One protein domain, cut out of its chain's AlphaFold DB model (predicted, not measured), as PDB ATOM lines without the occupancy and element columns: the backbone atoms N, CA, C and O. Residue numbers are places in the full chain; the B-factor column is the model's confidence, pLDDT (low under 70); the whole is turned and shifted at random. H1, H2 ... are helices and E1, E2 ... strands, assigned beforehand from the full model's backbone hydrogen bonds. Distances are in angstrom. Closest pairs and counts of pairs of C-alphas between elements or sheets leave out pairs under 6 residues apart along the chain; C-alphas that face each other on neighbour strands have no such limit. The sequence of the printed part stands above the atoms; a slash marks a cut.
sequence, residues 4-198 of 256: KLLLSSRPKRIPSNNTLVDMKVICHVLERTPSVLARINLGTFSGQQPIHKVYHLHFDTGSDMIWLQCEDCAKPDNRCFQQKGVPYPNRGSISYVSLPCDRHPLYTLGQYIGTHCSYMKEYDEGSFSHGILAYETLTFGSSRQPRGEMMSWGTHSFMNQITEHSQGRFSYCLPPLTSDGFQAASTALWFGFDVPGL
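What this domain is: This is residues 4 to 198 of the 256 residues of the protein "TAXi_N domain-containing protein" of Kalanchoe fedtschenkoi (UniProt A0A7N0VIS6). What is the picture? Little regular structure: two small, strongly twisted sheets, E4 E3 E2 E9 E8, antiparallel, and E5 E1 E7 E6, mixed, make two lobes amid long loops. How large is it? The 195 residues, mostly strand with 65 in nine named strands and three helices, are compact: radius of gyration of the C-alphas 17.1 A, spans 49 by 43 by 37 A.

Where its parts are: Which residues are strands? E1 is 4 to 8, from C-alpha 4 at (170.587, 216.918, 173.662); E2 21 to 26, E3 35 to 42, E4 53 to 58, E5 67 to 69, E6 116 to 122, E7 128 to 136, E8 170 to 172, E9 186 to 191. Which are helices? H1 is 71 to 74, H2 158 to 161, H3 163 to 166.

How they stand to each other: How do strands pair? E2 and E3 are antiparallel, N 24 and O 37 3.0 A apart; E1 and E7 are parallel, N 7 and O 134 2.7 A apart. And H2? It only grazes E5 E1 E7 E6.

The domain as a whole: Any cut? The printed part has no cut. Where is confidence low? Among others, residues 4 to 35 are under 70.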
ATOM      1  N   LYS A   4     171.822 216.654 174.407       51.66
ATOM      2  CA  LYS A   4     170.587 216.918 173.662       51.66
ATOM      3  C   LYS A   4     169.614 217.667 174.558       51.66
ATOM      4  O   LYS A   4     169.359 217.259 175.690       51.66
ATOM      5  N   LEU A   5     169.117 218.787 174.044       51.31
ATOM      6  CA  LEU A   5     168.042 219.561 174.652       51.31
ATOM      7  C   LEU A   5     166.747 218.859 174.281       51.31
ATOM      8  O   LEU A   5     166.477 218.636 173.100       51.31
ATOM      9  N   LEU A   6     165.969 218.515 175.301       51.59
ATOM     10  CA  LEU A   6     164.626 218.005 175.127       51.59
ATOM     11  C   LEU A   6     163.611 219.135 175.194       51.59
ATOM     12  O   LEU A   6     163.329 219.700 176.248       51.59
ATOM     13  N   LEU A   7     163.036 219.422 174.041       51.78
ATOM     14  CA  LEU A   7     161.854 220.240 173.871       51.78
ATOM     15  C   LEU A   7     160.630 219.329 173.951       51.78
ATOM     16  O   LEU A   7     160.571 218.278 173.310       51.78
ATOM     17  N   SER A   8     159.634 219.712 174.743       45.06
ATOM     18  CA  SER A   8     158.389 218.949 174.831       45.06
ATOM     19  C   SER A   8     157.655 218.998 173.487       45.06
ATOM     20  O   SER A   8     157.379 220.073 172.952       45.06
ATOM     21  N   SER A   9     157.346 217.841 172.902       37.28
ATOM     22  CA  SER A   9     156.657 217.781 171.612       37.28
ATOM     23  C   SER A   9     155.135 217.968 171.745       37.28
ATOM     24  O   SER A   9     154.466 217.121 172.331       37.28
ATOM     25  N   ARG A  10     154.617 219.007 171.070       38.81
ATOM     26  CA  ARG A  10     153.238 219.242 170.574       38.81
ATOM     27  C   ARG A  10     152.087 219.323 171.607       38.81
ATOM     28  O   ARG A  10     151.825 218.355 172.320       38.81
ATOM     29  N   PRO A  11     151.270 220.399 171.592       34.34
ATOM     30  CA  PRO A  11     150.068 220.496 172.415       34.34
ATOM     31  C   PRO A  11     148.979 219.569 171.853       34.34
ATOM     32  O   PRO A  11     148.197 219.940 170.980       34.34
ATOM     33  N   LYS A  12     148.900 218.325 172.335       37.66
ATOM     34  CA  LYS A  12     147.639 217.578 172.246       37.66
ATOM     35  C   LYS A  12     146.738 218.105 173.351       37.66
ATOM     36  O   LYS A  12     147.077 217.907 174.505       37.66
ATOM     37  N   ARG A  13     145.631 218.759 172.975       35.34
ATOM     38  CA  ARG A  13     144.547 219.284 173.831       35.34
ATOM     39  C   ARG A  13     144.421 218.499 175.143       35.34
ATOM     40  O   ARG A  13     144.137 217.299 175.117       35.34
ATOM     41  N   ILE A  14     144.655 219.172 176.266       42.03
ATOM     42  CA  ILE A  14     144.782 218.518 177.568       42.03
ATOM     43  C   ILE A  14     143.479 218.697 178.356       42.03
ATOM     44  O   ILE A  14     143.035 219.830 178.527       42.03
ATOM     45  N   PRO A  15     142.836 217.601 178.810       33.38
ATOM     46  CA  PRO A  15     141.683 217.680 179.693       33.38
ATOM     47  C   PRO A  15     142.062 218.323 181.030       33.38
ATOM     48  O   PRO A  15     143.037 217.925 181.664       33.38
ATOM     49  N   SER A  16     141.253 219.280 181.473       37.28
ATOM     50  CA  SER A  16     141.274 219.818 182.828       37.28
ATOM     51  C   SER A  16     140.886 218.719 183.819       37.28
ATOM     52  O   SER A  16     139.713 218.347 183.865       37.28
ATOM     53  N   ASN A  17     141.854 218.150 184.538       36.31
ATOM     54  CA  ASN A  17     141.765 217.828 185.968       36.31
ATOM     55  C   ASN A  17     142.895 216.891 186.413       36.31
ATOM     56  O   ASN A  17     143.155 215.864 185.783       36.31
ATOM     57  N   ASN A  18     143.447 217.244 187.578       43.84
ATOM     58  CA  ASN A  18     144.488 216.596 188.375       43.84
ATOM     59  C   ASN A  18     145.875 216.725 187.774       43.84
ATOM     60  O   ASN A  18     146.083 216.314 186.644       43.84
ATOM     61  N   THR A  19     146.844 217.274 188.504       50.62
ATOM     62  CA  THR A  19     148.236 217.279 188.051       50.62
ATOM     63  C   THR A  19     149.234 217.339 189.225       50.62
ATOM     64  O   THR A  19     149.403 218.367 189.892       50.62
ATOM     65  N   LEU A  20     149.973 216.241 189.437       41.50
ATOM     66  CA  LEU A  20     151.051 216.086 190.433       41.50
ATOM     67  C   LEU A  20     152.356 215.633 189.748       41.50
ATOM     68  O   LEU A  20     152.326 214.782 188.864       41.50
ATOM     69  N   VAL A  21     153.504 216.203 190.146       50.22
ATOM     70  CA  VAL A  21     154.831 215.623 189.866       50.22
ATOM     71  C   VAL A  21     155.489 215.256 191.171       50.22
ATOM     72  O   VAL A  21     155.628 216.117 192.037       50.22
ATOM     73  N   ASP A  22     155.936 214.007 191.257       45.03
ATOM     74  CA  ASP A  22     156.783 213.540 192.342       45.03
ATOM     75  C   ASP A  22     158.189 214.116 192.152       45.03
ATOM     76  O   ASP A  22     158.940 213.729 191.251       45.03
ATOM     77  N   MET A  23     158.554 215.053 193.015       44.16
ATOM     78  CA  MET A  23     159.935 215.465 193.190       44.16
ATOM     79  C   MET A  23     160.568 214.580 194.253       44.16
ATOM     80  O   MET A  23     160.036 214.397 195.353       44.16
ATOM     81  N   LYS A  24     161.754 214.065 193.950       47.62
ATOM     82  CA  LYS A  24     162.553 213.352 194.933       47.62
ATOM     83  C   LYS A  24     163.706 214.251 195.340       47.62
ATOM     84  O   LYS A  24     164.562 214.585 194.526       47.62
ATOM     85  N   VAL A  25     163.757 214.623 196.612       47.44
ATOM     86  CA  VAL A  25     164.975 215.224 197.153       47.44
ATOM     87  C   VAL A  25     165.996 214.107 197.314       47.44
ATOM     88  O   VAL A  25     165.762 213.150 198.054       47.44
ATOM     89  N   ILE A  26     167.098 214.187 196.570       47.53
ATOM     90  CA  ILE A  26     168.199 213.236 196.689       47.53
ATOM     91  C   ILE A  26     169.374 213.971 197.317       47.53
ATOM     92  O   ILE A  26     170.027 214.807 196.699       47.53
ATOM     93  N   CYS A  27     169.661 213.627 198.569       40.47
ATOM     94  CA  CYS A  27     170.891 214.043 199.217       40.47
ATOM     95  C   CYS A  27     172.027 213.147 198.707       40.47
ATOM     96  O   CYS A  27     172.053 211.944 198.989       40.47
ATOM     97  N   HIS A  28     172.966 213.700 197.941       39.47
ATOM     98  CA  HIS A  28     174.222 213.005 197.686       39.47
ATOM     99  C   HIS A  28     175.075 213.078 198.958       39.47
ATOM    100  O   HIS A  28     175.696 214.093 199.250       39.47
ATOM    101  N   VAL A  29     175.103 211.972 199.715       32.16
ATOM    102  CA  VAL A  29     175.853 211.814 200.983       32.16
ATOM    103  C   VAL A  29     177.345 212.166 200.835       32.16
ATOM    104  O   VAL A  29     177.990 212.544 201.807       32.16
ATOM    105  N   LEU A  30     177.889 212.106 199.614       36.06
ATOM    106  CA  LEU A  30     179.290 212.411 199.312       36.06
ATOM    107  C   LEU A  30     179.573 213.899 199.025       36.06
ATOM    108  O   LEU A  30     180.722 214.309 199.144       36.06
ATOM    109  N   GLU A  31     178.570 214.719 198.688       38.69
ATOM    110  CA  GLU A  31     178.794 216.067 198.123       38.69
ATOM    111  C   GLU A  31     178.401 217.233 199.046       38.69
ATOM    112  O   GLU A  31     178.682 218.382 198.724       38.69
ATOM    113  N   ARG A  32     177.804 216.977 200.220       44.91
ATOM    114  CA  ARG A  32     177.362 217.983 201.223       44.91
ATOM    115  C   ARG A  32     176.422 219.096 200.714       44.91
ATOM    116  O   ARG A  32     175.868 219.815 201.542       44.91
ATOM    117  N   THR A  33     176.180 219.228 199.409       52.59
ATOM    118  CA  THR A  33     175.167 220.111 198.825       52.59
ATOM    119  C   THR A  33     173.934 219.304 198.432       52.59
ATOM    120  O   THR A  33     174.048 218.342 197.672       52.59
ATOM    121  N   PRO A  34     172.743 219.660 198.926       56.78
ATOM    122  CA  PRO A  34     171.531 218.939 198.582       56.78
ATOM    123  C   PRO A  34     171.066 219.229 197.161       56.78
ATOM    124  O   PRO A  34     171.017 220.387 196.737       56.78
ATOM    125  N   SER A  35     170.654 218.168 196.467       65.69
ATOM    126  CA  SER A  35     170.072 218.245 195.134       65.69
ATOM    127  C   SER A  35     168.606 217.855 195.144       65.69
ATOM    128  O   SER A  35     168.196 216.847 195.720       65.69
ATOM    129  N   VAL A  36     167.785 218.679 194.500       71.25
ATOM    130  CA  VAL A  36     166.378 218.362 194.273       71.25
ATOM    131  C   VAL A  36     166.285 217.809 192.865       71.25
ATOM    132  O   VAL A  36     166.621 218.518 191.919       71.25
ATOM    133  N   LEU A  37     165.857 216.553 192.729       74.06
ATOM    134  CA  LEU A  37     165.723 215.922 191.425       74.06
ATOM    135  C   LEU A  37     164.252 215.756 191.048       74.06
ATOM    136  O   LEU A  37     163.448 215.248 191.842       74.06
ATOM    137  N   ALA A  38     163.890 216.147 189.828       73.81
ATOM    138  CA  ALA A  38     162.563 215.857 189.307       73.81
ATOM    139  C   ALA A  38     162.577 214.486 188.630       73.81
ATOM    140  O   ALA A  38     163.409 214.203 187.765       73.81
ATOM    141  N   ARG A  39     161.635 213.618 189.011       75.62
ATOM    142  CA  ARG A  39     161.422 212.358 188.304       75.62
ATOM    143  C   ARG A  39     160.587 212.631 187.054       75.62
ATOM    144  O   ARG A  39     159.424 213.013 187.151       75.62
ATOM    145  N   ILE A  40     161.160 212.365 185.887       74.62
ATOM    146  CA  ILE A  40     160.492 212.493 184.592       74.62
ATOM    147  C   ILE A  40     160.370 211.121 183.928       74.62
ATOM    148  O   ILE A  40     161.277 210.293 184.030       74.62
ATOM    149  N   ASN A  41     159.270 210.872 183.218       79.31
ATOM    150  CA  ASN A  41     159.231 209.763 182.274       79.31
ATOM    151  C   ASN A  41     159.402 210.292 180.855       79.31
ATOM    152  O   ASN A  41     158.837 211.325 180.499       79.31
ATOM    153  N   LEU A  42     160.171 209.581 180.046       81.56
ATOM    154  CA  LEU A  42     160.685 210.096 178.797       81.56
ATOM    155  C   LEU A  42     160.647 209.065 177.677       81.56
ATOM    156  O   LEU A  42     161.049 207.913 177.857       81.56
ATOM    157  N   GLY A  43     160.229 209.524 176.503       83.62
ATOM    158  CA  GLY A  43     160.198 208.746 175.281       83.62
ATOM    159  C   GLY A  43     158.988 207.837 175.142       83.62
ATOM    160  O   GLY A  43     158.259 207.550 176.091       83.62
ATOM    161  N   THR A  44     158.835 207.362 173.915       87.31
ATOM    162  CA  THR A  44     157.922 206.301 173.499       87.31
ATOM    163  C   THR A  44     158.748 205.159 172.909       87.31
ATOM    164  O   THR A  44     159.465 205.369 171.931       87.31
ATOM    165  N   PHE A  45     158.679 203.968 173.499       89.88
ATOM    166  CA  PHE A  45     159.438 202.778 173.117       89.88
ATOM    167  C   PHE A  45     158.472 201.630 172.807       89.88
ATOM    168  O   PHE A  45     157.667 201.234 173.651       89.88
ATOM    169  N   SER A  46     158.545 201.101 171.585       89.44
ATOM    170  CA  SER A  46     157.699 199.989 171.138       89.44
ATOM    171  C   SER A  46     158.113 198.670 171.794       89.44
ATOM    172  O   SER A  46     159.297 198.407 171.985       89.44
ATOM    173  N   GLY A  47     157.134 197.816 172.108       84.31
ATOM    174  CA  GLY A  47     157.386 196.466 172.630       84.31
ATOM    175  C   GLY A  47     157.844 196.401 174.094       84.31
ATOM    176  O   GLY A  47     158.316 195.356 174.526       84.31
ATOM    177  N   GLN A  48     157.711 197.490 174.862       76.81
ATOM    178  CA  GLN A  48     158.042 197.549 176.291       76.81
ATOM    179  C   GLN A  48     156.877 198.159 177.089       76.81
ATOM    180  O   GLN A  48     156.179 199.043 176.597       76.81
ATOM    181  N   GLN A  49     156.657 197.687 178.321       80.81
ATOM    182  CA  GLN A  49     155.756 198.311 179.297       80.81
ATOM    183  C   GLN A  49     156.533 198.575 180.598       80.81
ATOM    184  O   GLN A  49     157.087 197.626 181.153       80.81
ATOM    185  N   PRO A  50     156.591 199.826 181.095       82.88
ATOM    186  CA  PRO A  50     156.027 201.036 180.494       82.88
ATOM    187  C   PRO A  50     156.714 201.423 179.172       82.88
ATOM    188  O   PRO A  50     157.900 201.175 178.980       82.88
ATOM    189  N   ILE A  51     155.975 202.087 178.275       86.88
ATOM    190  CA  ILE A  51     156.488 202.581 176.977       86.88
ATOM    191  C   ILE A  51     157.495 203.737 177.114       86.88
ATOM    192  O   ILE A  51     157.919 204.298 176.112       86.88
ATOM    193  N   HIS A  52     157.844 204.141 178.331       85.88
ATOM    194  CA  HIS A  52     158.710 205.274 178.639       85.88
ATOM    195  C   HIS A  52     159.849 204.842 179.561       85.88
ATOM    196  O   HIS A  52     159.738 203.865 180.301       85.88
ATOM    197  N   LYS A  53     160.935 205.613 179.571       86.50
ATOM    198  CA  LYS A  53     162.063 205.435 180.494       86.50
ATOM    199  C   LYS A  53     162.041 206.507 181.575       86.50
ATOM    200  O   LYS A  53     161.626 207.629 181.317       86.50
ATOM    201  N   VAL A  54     162.471 206.168 182.785       83.50
ATOM    202  CA  VAL A  54     162.454 207.092 183.928       83.50
ATOM    203  C   VAL A  54     163.824 207.744 184.078       83.50
ATOM    204  O   VAL A  54     164.825 207.037 184.169       83.50
ATOM    205  N   TYR A  55     163.858 209.072 184.161       80.19
ATOM    206  CA  TYR A  55     165.058 209.854 184.449       80.19
ATOM    207  C   TYR A  55     164.832 210.746 185.663       80.19
ATOM    208  O   TYR A  55     163.712 211.159 185.950       80.19
ATOM    209  N   HIS A  56     165.916 211.017 186.378       77.88
ATOM    210  CA  HIS A  56     165.961 212.015 187.433       77.88
ATOM    211  C   HIS A  56     166.914 213.083 186.945       77.88
ATOM    212  O   HIS A  56     168.071 212.775 186.661       77.88
ATOM    213  N   LEU A  57     166.404 214.286 186.770       76.44
ATOM    214  CA  LEU A  57     167.201 215.409 186.320       76.44
ATOM    215  C   LEU A  57     167.337 216.410 187.498       76.44
ATOM    216  O   LEU A  57     166.830 216.122 188.584       76.44
ATOM    217  N   HIS A  58     168.031 217.539 187.335       76.44
ATOM    218  CA  HIS A  58     168.179 218.559 188.385       76.44
ATOM    219  C   HIS A  58     167.128 219.679 188.313       76.44
ATOM    220  O   HIS A  58     167.071 220.459 187.364       76.44
ATOM    221  N   PHE A  59     166.377 219.883 189.396       75.50
ATOM    222  CA  PHE A  59     165.457 221.013 189.492       75.50
ATOM    223  C   PHE A  59     166.213 222.334 189.717       75.50
ATOM    224  O   PHE A  59     166.636 222.637 190.834       75.50
ATOM    225  N   ASP A  60     166.347 223.134 188.654       74.31
ATOM    226  CA  ASP A  60     166.985 224.457 188.685       74.31
ATOM    227  C   ASP A  60     166.009 225.580 188.281       74.31
ATOM    228  O   ASP A  60     165.466 225.603 187.175       74.31
ATOM    229  N   THR A  61     165.777 226.550 189.171       75.06
ATOM    230  CA  THR A  61     164.970 227.752 188.856       75.06
ATOM    231  C   THR A  61     165.803 228.904 188.286       75.06
ATOM    232  O   THR A  61     165.257 229.957 187.958       75.06
ATOM    233  N   GLY A  62     167.124 228.734 188.193       72.94
ATOM    234  CA  GLY A  62     168.082 229.730 187.716       72.94
ATOM    235  C   GLY A  62     168.611 229.499 186.302       72.94
ATOM    236  O   GLY A  62     169.412 230.305 185.836       72.94
ATOM    237  N   SER A  63     168.186 228.443 185.611       73.19
ATOM    238  CA  SER A  63     168.555 228.174 184.218       73.19
ATOM    239  C   SER A  63     167.323 227.955 183.335       73.19
ATOM    240  O   SER A  63     166.186 227.850 183.798       73.19
ATOM    241  N   ASP A  64     167.523 227.995 182.025       74.06
ATOM    242  CA  ASP A  64     166.483 228.170 181.009       74.06
ATOM    243  C   ASP A  64     166.337 226.993 180.052       74.06
ATOM    244  O   ASP A  64     165.676 227.143 179.045       74.06
ATOM    245  N   MET A  65     166.923 225.831 180.318       75.88
ATOM    246  CA  MET A  65     166.954 224.736 179.356       75.88
ATOM    247  C   MET A  65     166.985 223.335 179.984       75.88
ATOM    248  O   MET A  65     167.917 223.026 180.712       75.88
ATOM    249  N   ILE A  66     166.051 222.444 179.620       77.50
ATOM    250  CA  ILE A  66     166.111 221.016 180.003       77.50
ATOM    251  C   ILE A  66     167.053 220.255 179.080       77.50
ATOM    252  O   ILE A  66     166.769 220.083 177.900       77.50
ATOM    253  N   TRP A  67     168.113 219.667 179.606       82.19
ATOM    254  CA  TRP A  67     168.988 218.822 178.800       82.19
ATOM    255  C   TRP A  67     169.373 217.561 179.561       82.19
ATOM    256  O   TRP A  67     169.340 217.514 180.788       82.19
ATOM    257  N   LEU A  68     169.730 216.525 178.810       84.00
ATOM    258  CA  LEU A  68     170.316 215.302 179.347       84.00
ATOM    259  C   LEU A  68     171.268 214.679 178.324       84.00
ATOM    260  O   LEU A  68     171.254 215.026 177.137       84.00
ATOM    261  N   GLN A  69     172.131 213.773 178.779       85.88
ATOM    262  CA  GLN A  69     173.082 213.107 177.891       85.88
ATOM    263  C   GLN A  69     172.426 211.896 177.234       85.88
ATOM    264  O   GLN A  69     171.822 211.054 177.902       85.88
ATOM    265  N   CYS A  70     172.543 211.801 175.912       87.06
ATOM    266  CA  CYS A  70     172.008 210.683 175.139       87.06
ATOM    267  C   CYS A  70     173.093 209.667 174.785       87.06
ATOM    268  O   CYS A  70     174.269 209.960 174.932       87.06
ATOM    269  N   GLU A  71     172.723 208.489 174.289       86.81
ATOM    270  CA  GLU A  71     173.637 207.365 174.015       86.81
ATOM    271  C   GLU A  71     174.847 207.706 173.129       86.81
ATOM    272  O   GLU A  71     175.909 207.111 173.290       86.81
ATOM    273  N   ASP A  72     174.736 208.707 172.244       83.25
ATOM    274  CA  ASP A  72     175.872 209.192 171.451       83.25
ATOM    275  C   ASP A  72     177.030 209.685 172.346       83.25
ATOM    276  O   ASP A  72     178.185 209.622 171.938       83.25
ATOM    277  N   CYS A  73     176.742 210.112 173.575       81.31
ATOM    278  CA  CYS A  73     177.706 210.497 174.602       81.31
ATOM    279  C   CYS A  73     178.709 209.389 174.960       81.31
ATOM    280  O   CYS A  73     179.851 209.688 175.287       81.31
ATOM    281  N   ALA A  74     178.314 208.116 174.852       78.81
ATOM    282  CA  ALA A  74     179.199 206.987 175.137       78.81
ATOM    283  C   ALA A  74     180.241 206.735 174.029       78.81
ATOM    284  O   ALA A  74     181.071 205.836 174.154       78.81
ATOM    285  N   LYS A  75     180.196 207.490 172.921       81.38
ATOM    286  CA  LYS A  75     181.166 207.364 171.826       81.38
ATOM    287  C   LYS A  75     182.515 207.987 172.213       81.38
ATOM    288  O   LYS A  75     182.507 209.062 172.807       81.38
ATOM    289  N   PRO A  76     183.653 207.393 171.798       75.50
ATOM    290  CA  PRO A  76     184.993 207.849 172.188       75.50
ATOM    291  C   PRO A  76     185.293 209.327 171.892       75.50
ATOM    292  O   PRO A  76     185.976 209.983 172.671       75.50
ATOM    293  N   ASP A  77     184.741 209.871 170.804       79.31
ATOM    294  CA  ASP A  77     184.992 211.257 170.380       79.31
ATOM    295  C   ASP A  77     184.144 212.299 171.134       79.31
ATOM    296  O   ASP A  77     184.270 213.510 170.913       79.31
ATOM    297  N   ASN A  78     183.251 211.858 172.028       76.44
ATOM    298  CA  ASN A  78     182.361 212.737 172.772       76.44
ATOM    299  C   ASN A  78     182.853 212.982 174.201       76.44
ATOM    300  O   ASN A  78     183.118 212.072 174.975       76.44
ATOM    301  N   ARG A  79     182.926 214.268 174.562       77.56
ATOM    302  CA  ARG A  79     183.156 214.726 175.937       77.56
ATOM    303  C   ARG A  79     181.820 214.890 176.651       77.56
ATOM    304  O   ARG A  79     180.961 215.620 176.153       77.56
ATOM    305  N   CYS A  80     181.689 214.234 177.798       78.56
ATOM    306  CA  CYS A  80     180.469 214.160 178.586       78.56
ATOM    307  C   CYS A  80     180.733 214.290 180.084       78.56
ATOM    308  O   CYS A  80     181.823 213.975 180.556       78.56
ATOM    309  N   PHE A  81     179.700 214.705 180.808       78.19
ATOM    310  CA  PHE A  81     179.641 214.671 182.263       78.19
ATOM    311  C   PHE A  81     179.534 213.224 182.769       78.19
ATOM    312  O   PHE A  81     178.973 212.348 182.098       78.19
ATOM    313  N   GLN A  82     180.095 212.964 183.943       77.94
ATOM    314  CA  GLN A  82     180.106 211.660 184.597       77.94
ATOM    315  C   GLN A  82     178.815 211.402 185.381       77.94
ATOM    316  O   GLN A  82     178.767 211.449 186.603       77.94
ATOM    317  N   GLN A  83     177.768 210.993 184.677       74.56
ATOM    318  CA  GLN A  83     176.500 210.648 185.316       74.56
ATOM    319  C   GLN A  83     176.482 209.225 185.911       74.56
ATOM    320  O   GLN A  83     176.990 208.274 185.317       74.56
ATOM    321  N   LYS A  84     175.786 209.045 187.044       77.06
ATOM    322  CA  LYS A  84     175.529 207.715 187.646       77.06
ATOM    323  C   LYS A  84     174.564 206.847 186.829       77.06
ATOM    324  O   LYS A  84     174.593 205.624 186.932       77.06
ATOM    325  N   GLY A  85     173.656 207.473 186.079       77.19
ATOM    326  CA  GLY A  85     172.642 206.789 185.273       77.19
ATOM    327  C   GLY A  85     173.117 206.481 183.854       77.19
ATOM    328  O   GLY A  85     174.059 207.089 183.353       77.19
ATOM    329  N   VAL A  86     172.421 205.581 183.158       83.69
ATOM    330  CA  VAL A  86     172.691 205.333 181.733       83.69
ATOM    331  C   VAL A  86     172.222 206.514 180.871       83.69
ATOM    332  O   VAL A  86     171.146 207.063 181.135       83.69
ATOM    333  N   PRO A  87     172.986 206.927 179.841       86.38
ATOM    334  CA  PRO A  87     172.534 207.939 178.891       86.38
ATOM    335  C   PRO A  87     171.218 207.552 178.207       86.38
ATOM    336  O   PRO A  87     170.885 206.374 178.071       86.38
ATOM    337  N   TYR A  88     170.456 208.549 177.764       88.19
ATOM    338  CA  TYR A  88     169.168 208.317 177.116       88.19
ATOM    339  C   TYR A  88     169.304 207.666 175.735       88.19
ATOM    340  O   TYR A  88     169.967 208.241 174.865       88.19
ATOM    341  N   PRO A  89     168.664 206.504 175.494       91.00
ATOM    342  CA  PRO A  89     168.746 205.794 174.221       91.00
ATOM    343  C   PRO A  89     167.803 206.424 173.191       91.00
ATOM    344  O   PRO A  89     166.739 205.891 172.869       91.00
ATOM    345  N   ASN A  90     168.178 207.606 172.706       88.88
ATOM    346  CA  ASN A  90     167.319 208.449 171.887       88.88
ATOM    347  C   ASN A  90     166.965 207.818 170.527       88.88
ATOM    348  O   ASN A  90     165.876 208.067 170.027       88.88
ATOM    349  N   ARG A  91     167.834 206.991 169.920       89.44
ATOM    350  CA  ARG A  91     167.522 206.319 168.638       89.44
ATOM    351  C   ARG A  91     166.421 205.275 168.784       89.44
ATOM    352  O   ARG A  91     165.752 204.958 167.809       89.44
ATOM    353  N   GLY A  92     166.250 204.731 169.989       90.94
ATOM    354  CA  GLY A  92     165.223 203.738 170.284       90.94
ATOM    355  C   GLY A  92     163.839 204.335 170.529       90.94
ATOM    356  O   GLY A  92     162.872 203.577 170.595       90.94
ATOM    357  N   SER A  93     163.724 205.660 170.692       90.81
ATOM    358  CA  SER A  93     162.433 206.292 170.936       90.81
ATOM    359  C   SER A  93     161.776 206.766 169.647       90.81
ATOM    360  O   SER A  93     162.352 207.542 168.893       90.81
ATOM    361  N   ILE A  94     160.527 206.354 169.424       90.56
ATOM    362  CA  ILE A  94     159.759 206.744 168.232       90.56
ATOM    363  C   ILE A  94     159.222 208.180 168.305       90.56
ATOM    364  O   ILE A  94     158.722 208.700 167.312       90.56
ATOM    365  N   SER A  95     159.282 208.811 169.480       84.88
ATOM    366  CA  SER A  95     158.875 210.203 169.692       84.88
ATOM    367  C   SER A  95     160.045 211.193 169.678       84.88
ATOM    368  O   SER A  95     159.799 212.400 169.704       84.88
ATOM    369  N   TYR A  96     161.281 210.698 169.579       87.88
ATOM    370  CA  TYR A  96     162.476 211.519 169.435       87.88
ATOM    371  C   TYR A  96     162.551 212.119 168.029       87.88
ATOM    372  O   TYR A  96     162.568 211.389 167.035       87.88
ATOM    373  N   VAL A  97     162.668 213.443 167.924       86.38
ATOM    374  CA  VAL A  97     162.855 214.125 166.633       86.38
ATOM    375  C   VAL A  97     163.846 215.270 166.786       86.38
ATOM    376  O   VAL A  97     163.589 216.209 167.527       86.38
ATOM    377  N   SER A  98     164.968 215.257 166.063       86.25
ATOM    378  CA  SER A  98     165.881 216.411 166.045       86.25
ATOM    379  C   SER A  98     165.206 217.642 165.435       86.25
ATOM    380  O   SER A  98     164.533 217.525 164.411       86.25
ATOM    381  N   LEU A  99     165.435 218.816 166.017       80.38
ATOM    382  CA  LEU A  99     164.881 220.074 165.536       80.38
ATOM    383  C   LEU A  99     165.588 220.528 164.239       80.38
ATOM    384  O   LEU A  99     166.823 220.612 164.232       80.38
ATOM    385  N   PRO A 100     164.846 220.843 163.162       79.06
ATOM    386  CA  PRO A 100     165.404 221.489 161.975       79.06
ATOM    387  C   PRO A 100     165.588 223.007 162.191       79.06
ATOM    388  O   PRO A 100     164.930 223.609 163.044       79.06
ATOM    389  N   CYS A 101     166.523 223.626 161.453       80.56
ATOM    390  CA  CYS A 101     166.996 225.010 161.701       80.56
ATOM    391  C   CYS A 101     166.263 226.091 160.935       80.56
ATOM    392  O   CYS A 101     166.770 227.191 160.718       80.56
ATOM    393  N   ASP A 102     165.033 225.788 160.570       71.38
ATOM    394  CA  ASP A 102     164.128 226.661 159.875       71.38
ATOM    395  C   ASP A 102     162.957 227.026 160.796       71.38
ATOM    396  O   ASP A 102     162.041 226.257 161.060       71.38
ATOM    397  N   ARG A 103     162.957 228.282 161.257       65.38
ATOM    398  CA  ARG A 103     161.778 228.972 161.822       65.38
ATOM    399  C   ARG A 103     161.302 228.535 163.213       65.38
ATOM    400  O   ARG A 103     160.275 229.041 163.662       65.38
ATOM    401  N   HIS A 104     162.015 227.670 163.931       74.12
ATOM    402  CA  HIS A 104     161.620 227.369 165.309       74.12
ATOM    403  C   HIS A 104     161.898 228.563 166.251       74.12
ATOM    404  O   HIS A 104     163.004 229.096 166.215       74.12
ATOM    405  N   PRO A 105     160.978 228.961 167.155       72.38
ATOM    406  CA  PRO A 105     161.185 230.104 168.061       72.38
ATOM    407  C   PRO A 105     162.408 229.990 168.983       72.38
ATOM    408  O   PRO A 105     162.900 230.990 169.493       72.38
ATOM    409  N   LEU A 106     162.882 228.763 169.207       74.69
ATOM    410  CA  LEU A 106     164.041 228.454 170.051       74.69
ATOM    411  C   LEU A 106     165.352 228.294 169.268       74.69
ATOM    412  O   LEU A 106     166.371 227.934 169.854       74.69
ATOM    413  N   TYR A 107     165.323 228.516 167.957       78.62
ATOM    414  CA  TYR A 107     166.508 228.480 167.113       78.62
ATOM    415  C   TYR A 107     167.349 229.748 167.300       78.62
ATOM    416  O   TYR A 107     166.841 230.866 167.212       78.62
ATOM    417  N   THR A 108     168.654 229.561 167.492       79.06
ATOM    418  CA  THR A 108     169.643 230.642 167.476       79.06
ATOM    419  C   THR A 108     170.360 230.645 166.129       79.06
ATOM    420  O   THR A 108     170.953 229.638 165.739       79.06
ATOM    421  N   LEU A 109     170.332 231.781 165.424       80.31
ATOM    422  CA  LEU A 109     170.964 231.921 164.109       80.31
ATOM    423  C   LEU A 109     172.453 231.539 164.160       80.31
ATOM    424  O   LEU A 109     173.205 232.074 164.971       80.31
ATOM    425  N   GLY A 110     172.871 230.632 163.274       81.44
ATOM    426  CA  GLY A 110     174.271 230.210 163.149       81.44
ATOM    427  C   GLY A 110     174.722 229.124 164.134       81.44
ATOM    428  O   GLY A 110     175.899 228.781 164.130       81.44
ATOM    429  N   GLN A 111     173.820 228.554 164.946       85.25
ATOM    430  CA  GLN A 111     174.136 227.429 165.837       85.25
ATOM    431  C   GLN A 111     173.685 226.087 165.243       85.25
ATOM    432  O   GLN A 111     172.489 225.791 165.162       85.25
ATOM    433  N   TYR A 112     174.656 225.265 164.832       85.44
ATOM    434  CA  TYR A 112     174.422 223.946 164.248       85.44
ATOM    435  C   TYR A 112     175.478 222.910 164.665       85.44
ATOM    436  O   TYR A 112     176.651 223.220 164.869       85.44
ATOM    437  N   ILE A 113     175.056 221.645 164.739       83.19
ATOM    438  CA  ILE A 113     175.924 220.462 164.772       83.19
ATOM    439  C   ILE A 113     175.539 219.594 163.572       83.19
ATOM    440  O   ILE A 113     174.476 218.967 163.552       83.19
ATOM    441  N   GLY A 114     176.401 219.571 162.553       84.88
ATOM    442  CA  GLY A 114     176.079 218.948 161.270       84.88
ATOM    443  C   GLY A 114     174.888 219.650 160.617       84.88
ATOM    444  O   GLY A 114     174.952 220.845 160.344       84.88
ATOM    445  N   THR A 115     173.799 218.915 160.397       83.62
ATOM    446  CA  THR A 115     172.537 219.426 159.834       83.62
ATOM    447  C   THR A 115     171.471 219.731 160.892       83.62
ATOM    448  O   THR A 115     170.353 220.107 160.547       83.62
ATOM    449  N   HIS A 116     171.790 219.555 162.176       84.75
ATOM    450  CA  HIS A 116     170.850 219.732 163.278       84.75
ATOM    451  C   HIS A 116     171.109 221.035 164.019       84.75
ATOM    452  O   HIS A 116     172.257 221.469 164.140       84.75
ATOM    453  N   CYS A 117     170.063 221.622 164.593       86.44
ATOM    454  CA  CYS A 117     170.243 222.835 165.385       86.44
ATOM    455  C   CYS A 117     170.906 222.516 166.690       86.44
ATOM    456  O   CYS A 117     170.572 221.514 167.325       86.44
ATOM    457  N   SER A 118     171.800 223.400 167.104       86.62
ATOM    458  CA  SER A 118     172.470 223.265 168.378       86.62
ATOM    459  C   SER A 118     172.122 224.387 169.338       86.62
ATOM    460  O   SER A 118     171.543 225.407 168.973       86.62
ATOM    461  N   TYR A 119     172.453 224.143 170.597       82.81
ATOM    462  CA  TYR A 119     172.492 225.137 171.652       82.81
ATOM    463  C   TYR A 119     173.883 225.133 172.272       82.81
ATOM    464  O   TYR A 119     174.542 224.096 172.323       82.81
ATOM    465  N   MET A 120     174.293 226.257 172.840       82.25
ATOM    466  CA  MET A 120     175.444 226.320 173.732       82.25
ATOM    467  C   MET A 120     175.040 227.084 174.985       82.25
ATOM    468  O   MET A 120     174.433 228.151 174.888       82.25
ATOM    469  N   LYS A 121     175.351 226.529 176.154       78.44
ATOM    470  CA  LYS A 121     175.035 227.132 177.443       78.44
ATOM    471  C   LYS A 121     176.242 227.090 178.356       78.44
ATOM    472  O   LYS A 121     176.809 226.030 178.576       78.44
ATOM    473  N   GLU A 122     176.586 228.238 178.911       78.56
ATOM    474  CA  GLU A 122     177.591 228.385 179.959       78.56
ATOM    475  C   GLU A 122     176.892 228.554 181.313       78.56
ATOM    476  O   GLU A 122     175.820 229.168 181.399       78.56
ATOM    477  N   TYR A 123     177.475 227.976 182.358       75.56
ATOM    478  CA  TYR A 123     177.005 228.063 183.737       75.56
ATOM    479  C   TYR A 123     177.930 228.962 184.561       75.56
ATOM    480  O   TYR A 123     179.102 229.124 184.238       75.56
ATOM    481  N   ASP A 124     177.416 229.496 185.672       70.75
ATOM    482  CA  ASP A 124     178.137 230.447 186.541       70.75
ATOM    483  C   ASP A 124     179.491 229.921 187.067       70.75
ATOM    484  O   ASP A 124     180.363 230.696 187.446       70.75
ATOM    485  N   GLU A 125     179.669 228.599 187.106       71.19
ATOM    486  CA  GLU A 125     180.902 227.913 187.520       71.19
ATOM    487  C   GLU A 125     181.937 227.740 186.390       71.19
ATOM    488  O   GLU A 125     182.981 227.126 186.603       71.19
ATOM    489  N   GLY A 126     181.650 228.240 185.184       71.88
ATOM    490  CA  GLY A 126     182.501 228.124 183.993       71.88
ATOM    491  C   GLY A 126     182.365 226.796 183.239       71.88
ATOM    492  O   GLY A 126     183.002 226.600 182.204       71.88
ATOM    493  N   SER A 127     181.531 225.871 183.724       75.00
ATOM    494  CA  SER A 127     181.144 224.686 182.956       75.00
ATOM    495  C   SER A 127     180.252 225.098 181.779       75.00
ATOM    496  O   SER A 127     179.557 226.115 181.826       75.00
ATOM    497  N   PHE A 128     180.253 224.311 180.702       77.62
ATOM    498  CA  PHE A 128     179.368 224.553 179.566       77.62
ATOM    499  C   PHE A 128     178.786 223.258 179.008       77.62
ATOM    500  O   PHE A 128     179.405 222.194 179.062       77.62
ATOM    501  N   SER A 129     177.585 223.373 178.451       79.94
ATOM    502  CA  SER A 129     176.895 222.340 177.695       79.94
ATOM    503  C   SER A 129     176.717 222.776 176.239       79.94
ATOM    504  O   SER A 129     176.396 223.925 175.945       79.94
ATOM    505  N   HIS A 130     176.941 221.857 175.302       83.75
ATOM    506  CA  HIS A 130     176.714 222.067 173.871       83.75
ATOM    507  C   HIS A 130     176.091 220.803 173.298       83.75
ATOM    508  O   HIS A 130     176.588 219.686 173.491       83.75
ATOM    509  N   GLY A 131     174.970 220.983 172.616       84.25
ATOM    510  CA  GLY A 131     174.161 219.872 172.182       84.25
ATOM    511  C   GLY A 131     173.203 220.180 171.054       84.25
ATOM    512  O   GLY A 131     173.082 221.324 170.635       84.25
ATOM    513  N   ILE A 132     172.520 219.145 170.568       85.62
ATOM    514  CA  ILE A 132     171.477 219.248 169.544       85.62
ATOM    515  C   ILE A 132     170.127 219.550 170.206       85.62
ATOM    516  O   ILE A 132     169.783 218.969 171.235       85.62
ATOM    517  N   LEU A 133     169.343 220.429 169.593       84.94
ATOM    518  CA  LEU A 133     167.938 220.660 169.912       84.94
ATOM    519  C   LEU A 133     167.090 219.497 169.388       84.94
ATOM    520  O   LEU A 133     167.187 219.137 168.214       84.94
ATOM    521  N   ALA A 134     166.229 218.923 170.223       84.62
ATOM    522  CA  ALA A 134     165.334 217.848 169.820       84.62
ATOM    523  C   ALA A 134     163.979 217.948 170.518       84.62
ATOM    524  O   ALA A 134     163.872 218.457 171.626       84.62
ATOM    525  N   TYR A 135     162.947 217.432 169.870       82.25
ATOM    526  CA  TYR A 135     161.664 217.133 170.468       82.25
ATOM    527  C   TYR A 135     161.661 215.749 171.099       82.25
ATOM    528  O   TYR A 135     162.231 214.808 170.548       82.25
ATOM    529  N   GLU A 136     160.938 215.629 172.207       82.88
ATOM    530  CA  GLU A 136     160.644 214.353 172.833       82.88
ATOM    531  C   GLU A 136     159.306 214.389 173.584       82.88
ATOM    532  O   GLU A 136     158.794 215.446 173.975       82.88
ATOM    533  N   THR A 137     158.739 213.207 173.816       77.06
ATOM    534  CA  THR A 137     157.562 213.028 174.661       77.06
ATOM    535  C   THR A 137     157.966 212.844 176.118       77.06
ATOM    536  O   THR A 137     158.630 211.879 176.490       77.06
ATOM    537  N   LEU A 138     157.494 213.755 176.965       75.75
ATOM    538  CA  LEU A 138     157.561 213.619 178.414       75.75
ATOM    539  C   LEU A 138     156.219 213.073 178.931       75.75
ATOM    540  O   LEU A 138     155.161 213.615 178.611       75.75
ATOM    541  N   THR A 139     156.258 212.015 179.738       68.12
ATOM    542  CA  THR A 139     155.092 211.388 180.378       68.12
ATOM    543  C   THR A 139     155.194 211.523 181.897       68.12
ATOM    544  O   THR A 139     156.267 211.405 182.477       68.12
ATOM    545  N   PHE A 140     154.068 211.724 182.575       62.41
ATOM    546  CA  PHE A 140     154.008 211.911 184.029       62.41
ATOM    547  C   PHE A 140     152.964 210.956 184.618       62.41
ATOM    548  O   PHE A 140     152.047 210.539 183.907       62.41
ATOM    549  N   GLY A 141     153.162 210.529 185.872       51.91
ATOM    550  CA  GLY A 141     152.269 209.585 186.562       51.91
ATOM    551  C   GLY A 141     150.819 210.083 186.587       51.91
ATOM    552  O   GLY A 141     150.602 211.284 186.483       51.91
ATOM    553  N   SER A 142     149.855 209.152 186.657       43.25
ATOM    554  CA  SER A 142     148.403 209.283 186.396       43.25
ATOM    555  C   SER A 142     147.778 210.681 186.555       43.25
ATOM    556  O   SER A 142     147.008 210.951 187.468       43.25
ATOM    557  N   SER A 143     148.113 211.539 185.601       39.69
ATOM    558  CA  SER A 143     147.460 212.761 185.164       39.69
ATOM    559  C   SER A 143     148.312 213.283 184.011       39.69
ATOM    560  O   SER A 143     149.486 213.612 184.177       39.69
ATOM    561  N   ARG A 144     147.773 213.246 182.794       40.53
ATOM    562  CA  ARG A 144     148.502 213.673 181.594       40.53
ATOM    563  C   ARG A 144     148.809 215.158 181.730       40.53
ATOM    564  O   ARG A 144     147.827 215.876 181.738       40.53
ATOM    565  N   GLN A 145     150.084 215.578 181.780       44.59
ATOM    566  CA  GLN A 145     150.632 216.876 181.310       44.59
ATOM    567  C   GLN A 145     152.146 216.985 181.533       44.59
ATOM    568  O   GLN A 145     152.632 216.432 182.517       44.59
ATOM    569  N   PRO A 146     152.882 217.725 180.673       41.53
ATOM    570  CA  PRO A 146     154.325 217.841 180.765       41.53
ATOM    571  C   PRO A 146     154.767 218.581 182.033       41.53
ATOM    572  O   PRO A 146     154.176 219.605 182.370       41.53
ATOM    573  N   ARG A 147     155.828 218.108 182.704       48.66
ATOM    574  CA  ARG A 147     156.442 218.704 183.908       48.66
ATOM    575  C   ARG A 147     157.955 218.416 184.003       48.66
ATOM    576  O   ARG A 147     158.406 217.621 184.819       48.66
ATOM    577  N   GLY A 148     158.725 219.005 183.094       35.91
ATOM    578  CA  GLY A 148     160.187 218.983 183.096       35.91
ATOM    579  C   GLY A 148     160.801 220.143 183.889       35.91
ATOM    580  O   GLY A 148     160.107 220.961 184.484       35.91
ATOM    581  N   GLU A 149     162.124 220.170 183.913       53.84
ATOM    582  CA  GLU A 149     162.961 221.070 184.711       53.84
ATOM    583  C   GLU A 149     163.297 222.389 184.018       53.84
ATOM    584  O   GLU A 149     162.795 222.676 182.949       53.84
ATOM    585  N   MET A 150     164.154 223.214 184.615       65.50
ATOM    586  CA  MET A 150     164.464 224.574 184.172       65.50
ATOM    587  C   MET A 150     163.249 225.485 184.067       65.50
ATOM    588  O   MET A 150     162.617 225.677 183.028       65.50
ATOM    589  N   MET A 151     162.964 226.089 185.210       67.56
ATOM    590  CA  MET A 151     161.724 226.805 185.451       67.56
ATOM    591  C   MET A 151     161.865 228.312 185.298       67.56
ATOM    592  O   MET A 151     160.951 229.005 185.695       67.56
ATOM    593  N   SER A 152     162.983 228.829 184.787       71.19
ATOM    594  CA  SER A 152     163.256 230.272 184.715       71.19
ATOM    595  C   SER A 152     162.390 231.026 183.688       71.19
ATOM    596  O   SER A 152     161.591 230.435 182.958       71.19
ATOM    597  N   TRP A 153     162.576 232.345 183.579       73.31
ATOM    598  CA  TRP A 153     161.895 233.183 182.579       73.31
ATOM    599  C   TRP A 153     162.454 233.051 181.155       73.31
ATOM    600  O   TRP A 153     161.905 233.654 180.230       73.31
ATOM    601  N   GLY A 154     163.548 232.308 180.958       75.94
ATOM    602  CA  GLY A 154     164.226 232.218 179.663       75.94
ATOM    603  C   GLY A 154     163.384 231.558 178.581       75.94
ATOM    604  O   GLY A 154     162.622 230.644 178.862       75.94
ATOM    605  N   THR A 155     163.536 231.976 177.327       76.12
ATOM    606  CA  THR A 155     162.715 231.503 176.196       76.12
ATOM    607  C   THR A 155     162.712 229.986 176.028       76.12
ATOM    608  O   THR A 155     161.689 229.414 175.667       76.12
ATOM    609  N   HIS A 156     163.834 229.327 176.323       75.38
ATOM    610  CA  HIS A 156     163.981 227.873 176.253       75.38
ATOM    611  C   HIS A 156     163.392 227.136 177.465       75.38
ATOM    612  O   HIS A 156     163.351 225.902 177.461       75.38
ATOM    613  N   SER A 157     162.937 227.867 178.492       76.44
ATOM    614  CA  SER A 157     162.547 227.290 179.772       76.44
ATOM    615  C   SER A 157     161.323 226.417 179.616       76.44
ATOM    616  O   SER A 157     160.445 226.643 178.778       76.44
ATOM    617  N   PHE A 158     161.239 225.414 180.472       76.38
ATOM    618  CA  PHE A 158     160.102 224.528 180.471       76.38
ATOM    619  C   PHE A 158     158.796 225.269 180.755       76.38
ATOM    620  O   PHE A 158     157.788 225.006 180.103       76.38
ATOM    621  N   MET A 159     158.834 226.273 181.636       76.12
ATOM    622  CA  MET A 159     157.682 227.133 181.911       76.12
ATOM    623  C   MET A 159     157.171 227.851 180.664       76.12
ATOM    624  O   MET A 159     155.957 227.877 180.451       76.12
ATOM    625  N   ASN A 160     158.065 228.362 179.815       77.81
ATOM    626  CA  ASN A 160     157.680 228.969 178.541       77.81
ATOM    627  C   ASN A 160     157.145 227.930 177.545       77.81
ATOM    628  O   ASN A 160     156.173 228.200 176.844       77.81
ATOM    629  N   GLN A 161     157.685 226.709 177.541       76.06
ATOM    630  CA  GLN A 161     157.181 225.622 176.693       76.06
ATOM    631  C   GLN A 161     155.779 225.130 177.098       76.06
ATOM    632  O   GLN A 161     155.040 224.637 176.247       76.06
ATOM    633  N   ILE A 162     155.387 225.266 178.372       73.81
ATOM    634  CA  ILE A 162     154.084 224.794 178.877       73.81
ATOM    635  C   ILE A 162     153.147 225.903 179.350       73.81
ATOM    636  O   ILE A 162     152.185 225.620 180.064       73.81
ATOM    637  N   THR A 163     153.401 227.157 178.974       75.94
ATOM    638  CA  THR A 163     152.663 228.324 179.491       75.94
ATOM    639  C   THR A 163     151.148 228.211 179.307       75.94
ATOM    640  O   THR A 163     150.409 228.530 180.235       75.94
ATOM    641  N   GLU A 164     150.676 227.683 178.171       72.94
ATOM    642  CA  GLU A 164     149.240 227.466 177.912       72.94
ATOM    643  C   GLU A 164     148.562 226.572 178.964       72.94
ATOM    644  O   GLU A 164     147.371 226.697 179.227       72.94
ATOM    645  N   HIS A 165     149.333 225.689 179.598       70.06
ATOM    646  CA  HIS A 165     148.846 224.711 180.564       70.06
ATOM    647  C   HIS A 165     149.137 225.122 182.008       70.06
ATOM    648  O   HIS A 165     148.297 224.978 182.895       70.06
ATOM    649  N   SER A 166     150.323 225.678 182.257       72.50
ATOM    650  CA  SER A 166     150.731 226.139 183.584       72.50
ATOM    651  C   SER A 166     150.168 227.510 183.949       72.50
ATOM    652  O   SER A 166     150.298 227.917 185.101       72.50
ATOM    653  N   GLN A 167     149.602 228.257 182.994       76.00
ATOM    654  CA  GLN A 167     149.260 229.679 183.156       76.00
ATOM    655  C   GLN A 167     150.450 230.512 183.668       76.00
ATOM    656  O   GLN A 167     150.270 231.484 184.399       76.00
ATOM    657  N   GLY A 168     151.680 230.083 183.364       75.56
ATOM    658  CA  GLY A 168     152.902 230.706 183.875       75.56
ATOM    659  C   GLY A 168     153.128 230.531 185.384       75.56
ATOM    660  O   GLY A 168     153.978 231.211 185.952       75.56
ATOM    661  N   ARG A 169     152.391 229.637 186.058       77.38
ATOM    662  CA  ARG A 169     152.477 229.416 187.509       77.38
ATOM    663  C   ARG A 169     152.984 228.025 187.845       77.38
ATOM    664  O   ARG A 169     152.555 227.032 187.257       77.38
ATOM    665  N   PHE A 170     153.811 227.968 188.877       79.50
ATOM    666  CA  PHE A 170     154.212 226.738 189.537       79.50
ATOM    667  C   PHE A 170     154.438 226.981 191.030       79.50
ATOM    668  O   PHE A 170     154.591 228.121 191.468       79.50
ATOM    669  N   SER A 171     154.440 225.910 191.814       77.62
ATOM    670  CA  SER A 171     154.739 225.931 193.244       77.62
ATOM    671  C   SER A 171     155.510 224.675 193.608       77.62
ATOM    672  O   SER A 171     155.248 223.613 193.052       77.62
ATOM    673  N   TYR A 172     156.446 224.786 194.538       76.75
ATOM    674  CA  TYR A 172     157.184 223.661 195.097       76.75
ATOM    675  C   TYR A 172     157.350 223.877 196.598       76.75
ATOM    676  O   TYR A 172     157.436 225.013 197.067       76.75
ATOM    677  N   CYS A 173     157.405 222.786 197.354       74.56
ATOM    678  CA  CYS A 173     157.695 222.812 198.784       74.56
ATOM    679  C   CYS A 173     158.985 222.028 199.015       74.56
ATOM    680  O   CYS A 173     159.036 220.851 198.698       74.56
ATOM    681  N   LEU A 174     160.056 222.638 199.511       74.19
ATOM    682  CA  LEU A 174     161.254 221.858 199.833       74.19
ATOM    683  C   LEU A 174     161.119 221.303 201.255       74.19
ATOM    684  O   LEU A 174     160.749 222.069 202.148       74.19
ATOM    685  N   PRO A 175     161.395 220.007 201.488       67.75
ATOM    686  CA  PRO A 175     161.407 219.466 202.836       67.75
ATOM    687  C   PRO A 175     162.472 220.183 203.681       67.75
ATOM    688  O   PRO A 175     163.508 220.594 203.145       67.75
ATOM    689  N   PRO A 176     162.227 220.349 204.990       65.69
ATOM    690  CA  PRO A 176     163.173 221.001 205.879       65.69
ATOM    691  C   PRO A 176     164.481 220.206 205.963       65.69
ATOM    692  O   PRO A 176     164.496 218.975 205.937       65.69
ATOM    693  N   LEU A 177     165.582 220.940 206.091       63.88
ATOM    694  CA  LEU A 177     166.910 220.391 206.330       63.88
ATOM    695  C   LEU A 177     167.017 220.091 207.833       63.88
ATOM    696  O   LEU A 177     166.896 221.015 208.639       63.88
ATOM    697  N   THR A 178     167.172 218.824 208.223       61.53
ATOM    698  CA  THR A 178     167.320 218.435 209.636       61.53
ATOM    699  C   THR A 178     168.794 218.210 209.983       61.53
ATOM    700  O   THR A 178     169.652 218.143 209.100       61.53
ATOM    701  N   SER A 179     169.114 218.117 211.278       55.97
ATOM    702  CA  SER A 179     170.473 217.825 211.772       55.97
ATOM    703  C   SER A 179     171.060 216.531 211.202       55.97
ATOM    704  O   SER A 179     172.273 216.422 211.058       55.97
ATOM    705  N   ASP A 180     170.193 215.592 210.821       57.06
ATOM    706  CA  ASP A 180     170.549 214.282 210.268       57.06
ATOM    707  C   ASP A 180     170.644 214.303 208.726       57.06
ATOM    708  O   ASP A 180     170.753 213.260 208.080       57.06
ATOM    709  N   GLY A 181     170.599 215.497 208.119       54.91
ATOM    710  CA  GLY A 181     170.560 215.717 206.674       54.91
ATOM    711  C   GLY A 181     169.143 215.965 206.150       54.91
ATOM    712  O   GLY A 181     168.214 216.261 206.896       54.91
ATOM    713  N   PHE A 182     168.945 215.873 204.835       55.31
ATOM    714  CA  PHE A 182     167.580 215.831 204.305       55.31
ATOM    715  C   PHE A 182     166.974 214.483 204.666       55.31
ATOM    716  O   PHE A 182     167.452 213.451 204.190       55.31
ATOM    717  N   GLN A 183     165.892 214.482 205.444       53.66
ATOM    718  CA  GLN A 183     165.011 213.321 205.453       53.66
ATOM    719  C   GLN A 183     164.592 213.065 204.002       53.66
ATOM    720  O   GLN A 183     164.205 214.003 203.299       53.66
ATOM    721  N   ALA A 184     164.731 211.822 203.532       53.25
ATOM    722  CA  ALA A 184     164.322 211.414 202.193       53.25
ATOM    723  C   ALA A 184     162.791 211.500 202.079       53.25
ATOM    724  O   ALA A 184     162.084 210.501 202.151       53.25
ATOM    725  N   ALA A 185     162.284 212.720 201.947       55.81
ATOM    726  CA  ALA A 185     160.884 213.032 201.779       55.81
ATOM    727  C   ALA A 185     160.628 213.287 200.293       55.81
ATOM    728  O   ALA A 185     161.309 214.090 199.645       55.81
ATOM    729  N   SER A 186     159.640 212.590 199.739       59.00
ATOM    730  CA  SER A 186     159.038 212.977 198.469       59.00
ATOM    731  C   SER A 186     158.344 214.321 198.656       59.00
ATOM    732  O   SER A 186     157.559 214.487 199.589       59.00
ATOM    733  N   THR A 187     158.620 215.265 197.767       64.75
ATOM    734  CA  THR A 187     157.852 216.505 197.669       64.75
ATOM    735  C   THR A 187     157.211 216.611 196.292       64.75
ATOM    736  O   THR A 187     157.413 215.742 195.449       64.75
ATOM    737  N   ALA A 188     156.408 217.639 196.054       68.19
ATOM    738  CA  ALA A 188     155.718 217.826 194.794       68.19
ATOM    739  C   ALA A 188     155.994 219.197 194.173       68.19
ATOM    740  O   ALA A 188     156.175 220.207 194.859       68.19
ATOM    741  N   LEU A 189     156.000 219.193 192.839       72.88
ATOM    742  CA  LEU A 189     155.967 220.378 191.990       72.88
ATOM    743  C   LEU A 189     154.564 220.481 191.400       72.88
ATOM    744  O   LEU A 189     154.118 219.568 190.702       72.88
ATOM    745  N   TRP A 190     153.884 221.591 191.657       72.94
ATOM    746  CA  TRP A 190     152.557 221.905 191.131       72.94
ATOM    747  C   TRP A 190     152.647 222.975 190.054       72.94
ATOM    748  O   TRP A 190     153.524 223.829 190.105       72.94
ATOM    749  N   PHE A 191     151.715 222.956 189.106       75.12
ATOM    750  CA  PHE A 191     151.630 223.915 188.006       75.12
ATOM    751  C   PHE A 191     150.180 224.353 187.814       75.12
ATOM    752  O   PHE A 191     149.266 223.592 188.119       75.12
ATOM    753  N   GLY A 192     149.960 225.555 187.278       74.25
ATOM    754  CA  GLY A 192     148.631 225.966 186.827       74.25
ATOM    755  C   GLY A 192     147.574 225.976 187.924       74.25
ATOM    756  O   GLY A 192     147.706 226.712 188.905       74.25
ATOM    757  N   PHE A 193     146.482 225.246 187.700       73.12
ATOM    758  CA  PHE A 193     145.350 225.151 188.628       73.12
ATOM    759  C   PHE A 193     145.601 224.191 189.793       73.12
ATOM    760  O   PHE A 193     144.944 224.320 190.818       73.12
ATOM    761  N   ASP A 194     146.567 223.279 189.674       69.50
ATOM    762  CA  ASP A 194     146.898 222.323 190.737       69.50
ATOM    763  C   ASP A 194     147.775 222.927 191.828       69.50
ATOM    764  O   ASP A 194     148.074 222.258 192.814       69.50
ATOM    765  N   VAL A 195     148.217 224.177 191.653       71.56
ATOM    766  CA  VAL A 195     148.856 224.928 192.731       71.56
ATOM    767  C   VAL A 195     147.845 225.035 193.877       71.56
ATOM    768  O   VAL A 195     146.797 225.657 193.682       71.56
ATOM    769  N   PRO A 196     148.132 224.457 195.061       69.25
ATOM    770  CA  PRO A 196     147.178 224.436 196.159       69.25
ATOM    771  C   PRO A 196     146.696 225.847 196.501       69.25
ATOM    772  O   PRO A 196     147.492 226.787 196.586       69.25
ATOM    773  N   GLY A 197     145.385 225.993 196.704       67.44
ATOM    774  CA  GLY A 197     144.780 227.233 197.173       67.44
ATOM    775  C   GLY A 197     145.250 227.535 198.591       67.44
ATOM    776  O   GLY A 197     144.688 227.038 199.560       67.44
ATOM    777  N   LEU A 198     146.310 228.326 198.718       65.94
ATOM    778  CA  LEU A 198     146.861 228.712 200.010       65.94
ATOM    779  C   LEU A 198     146.096 229.937 200.531       65.94
ATOM    780  O   LEU A 198     146.125 231.013 199.933       65.94
TER     781      LEU A 198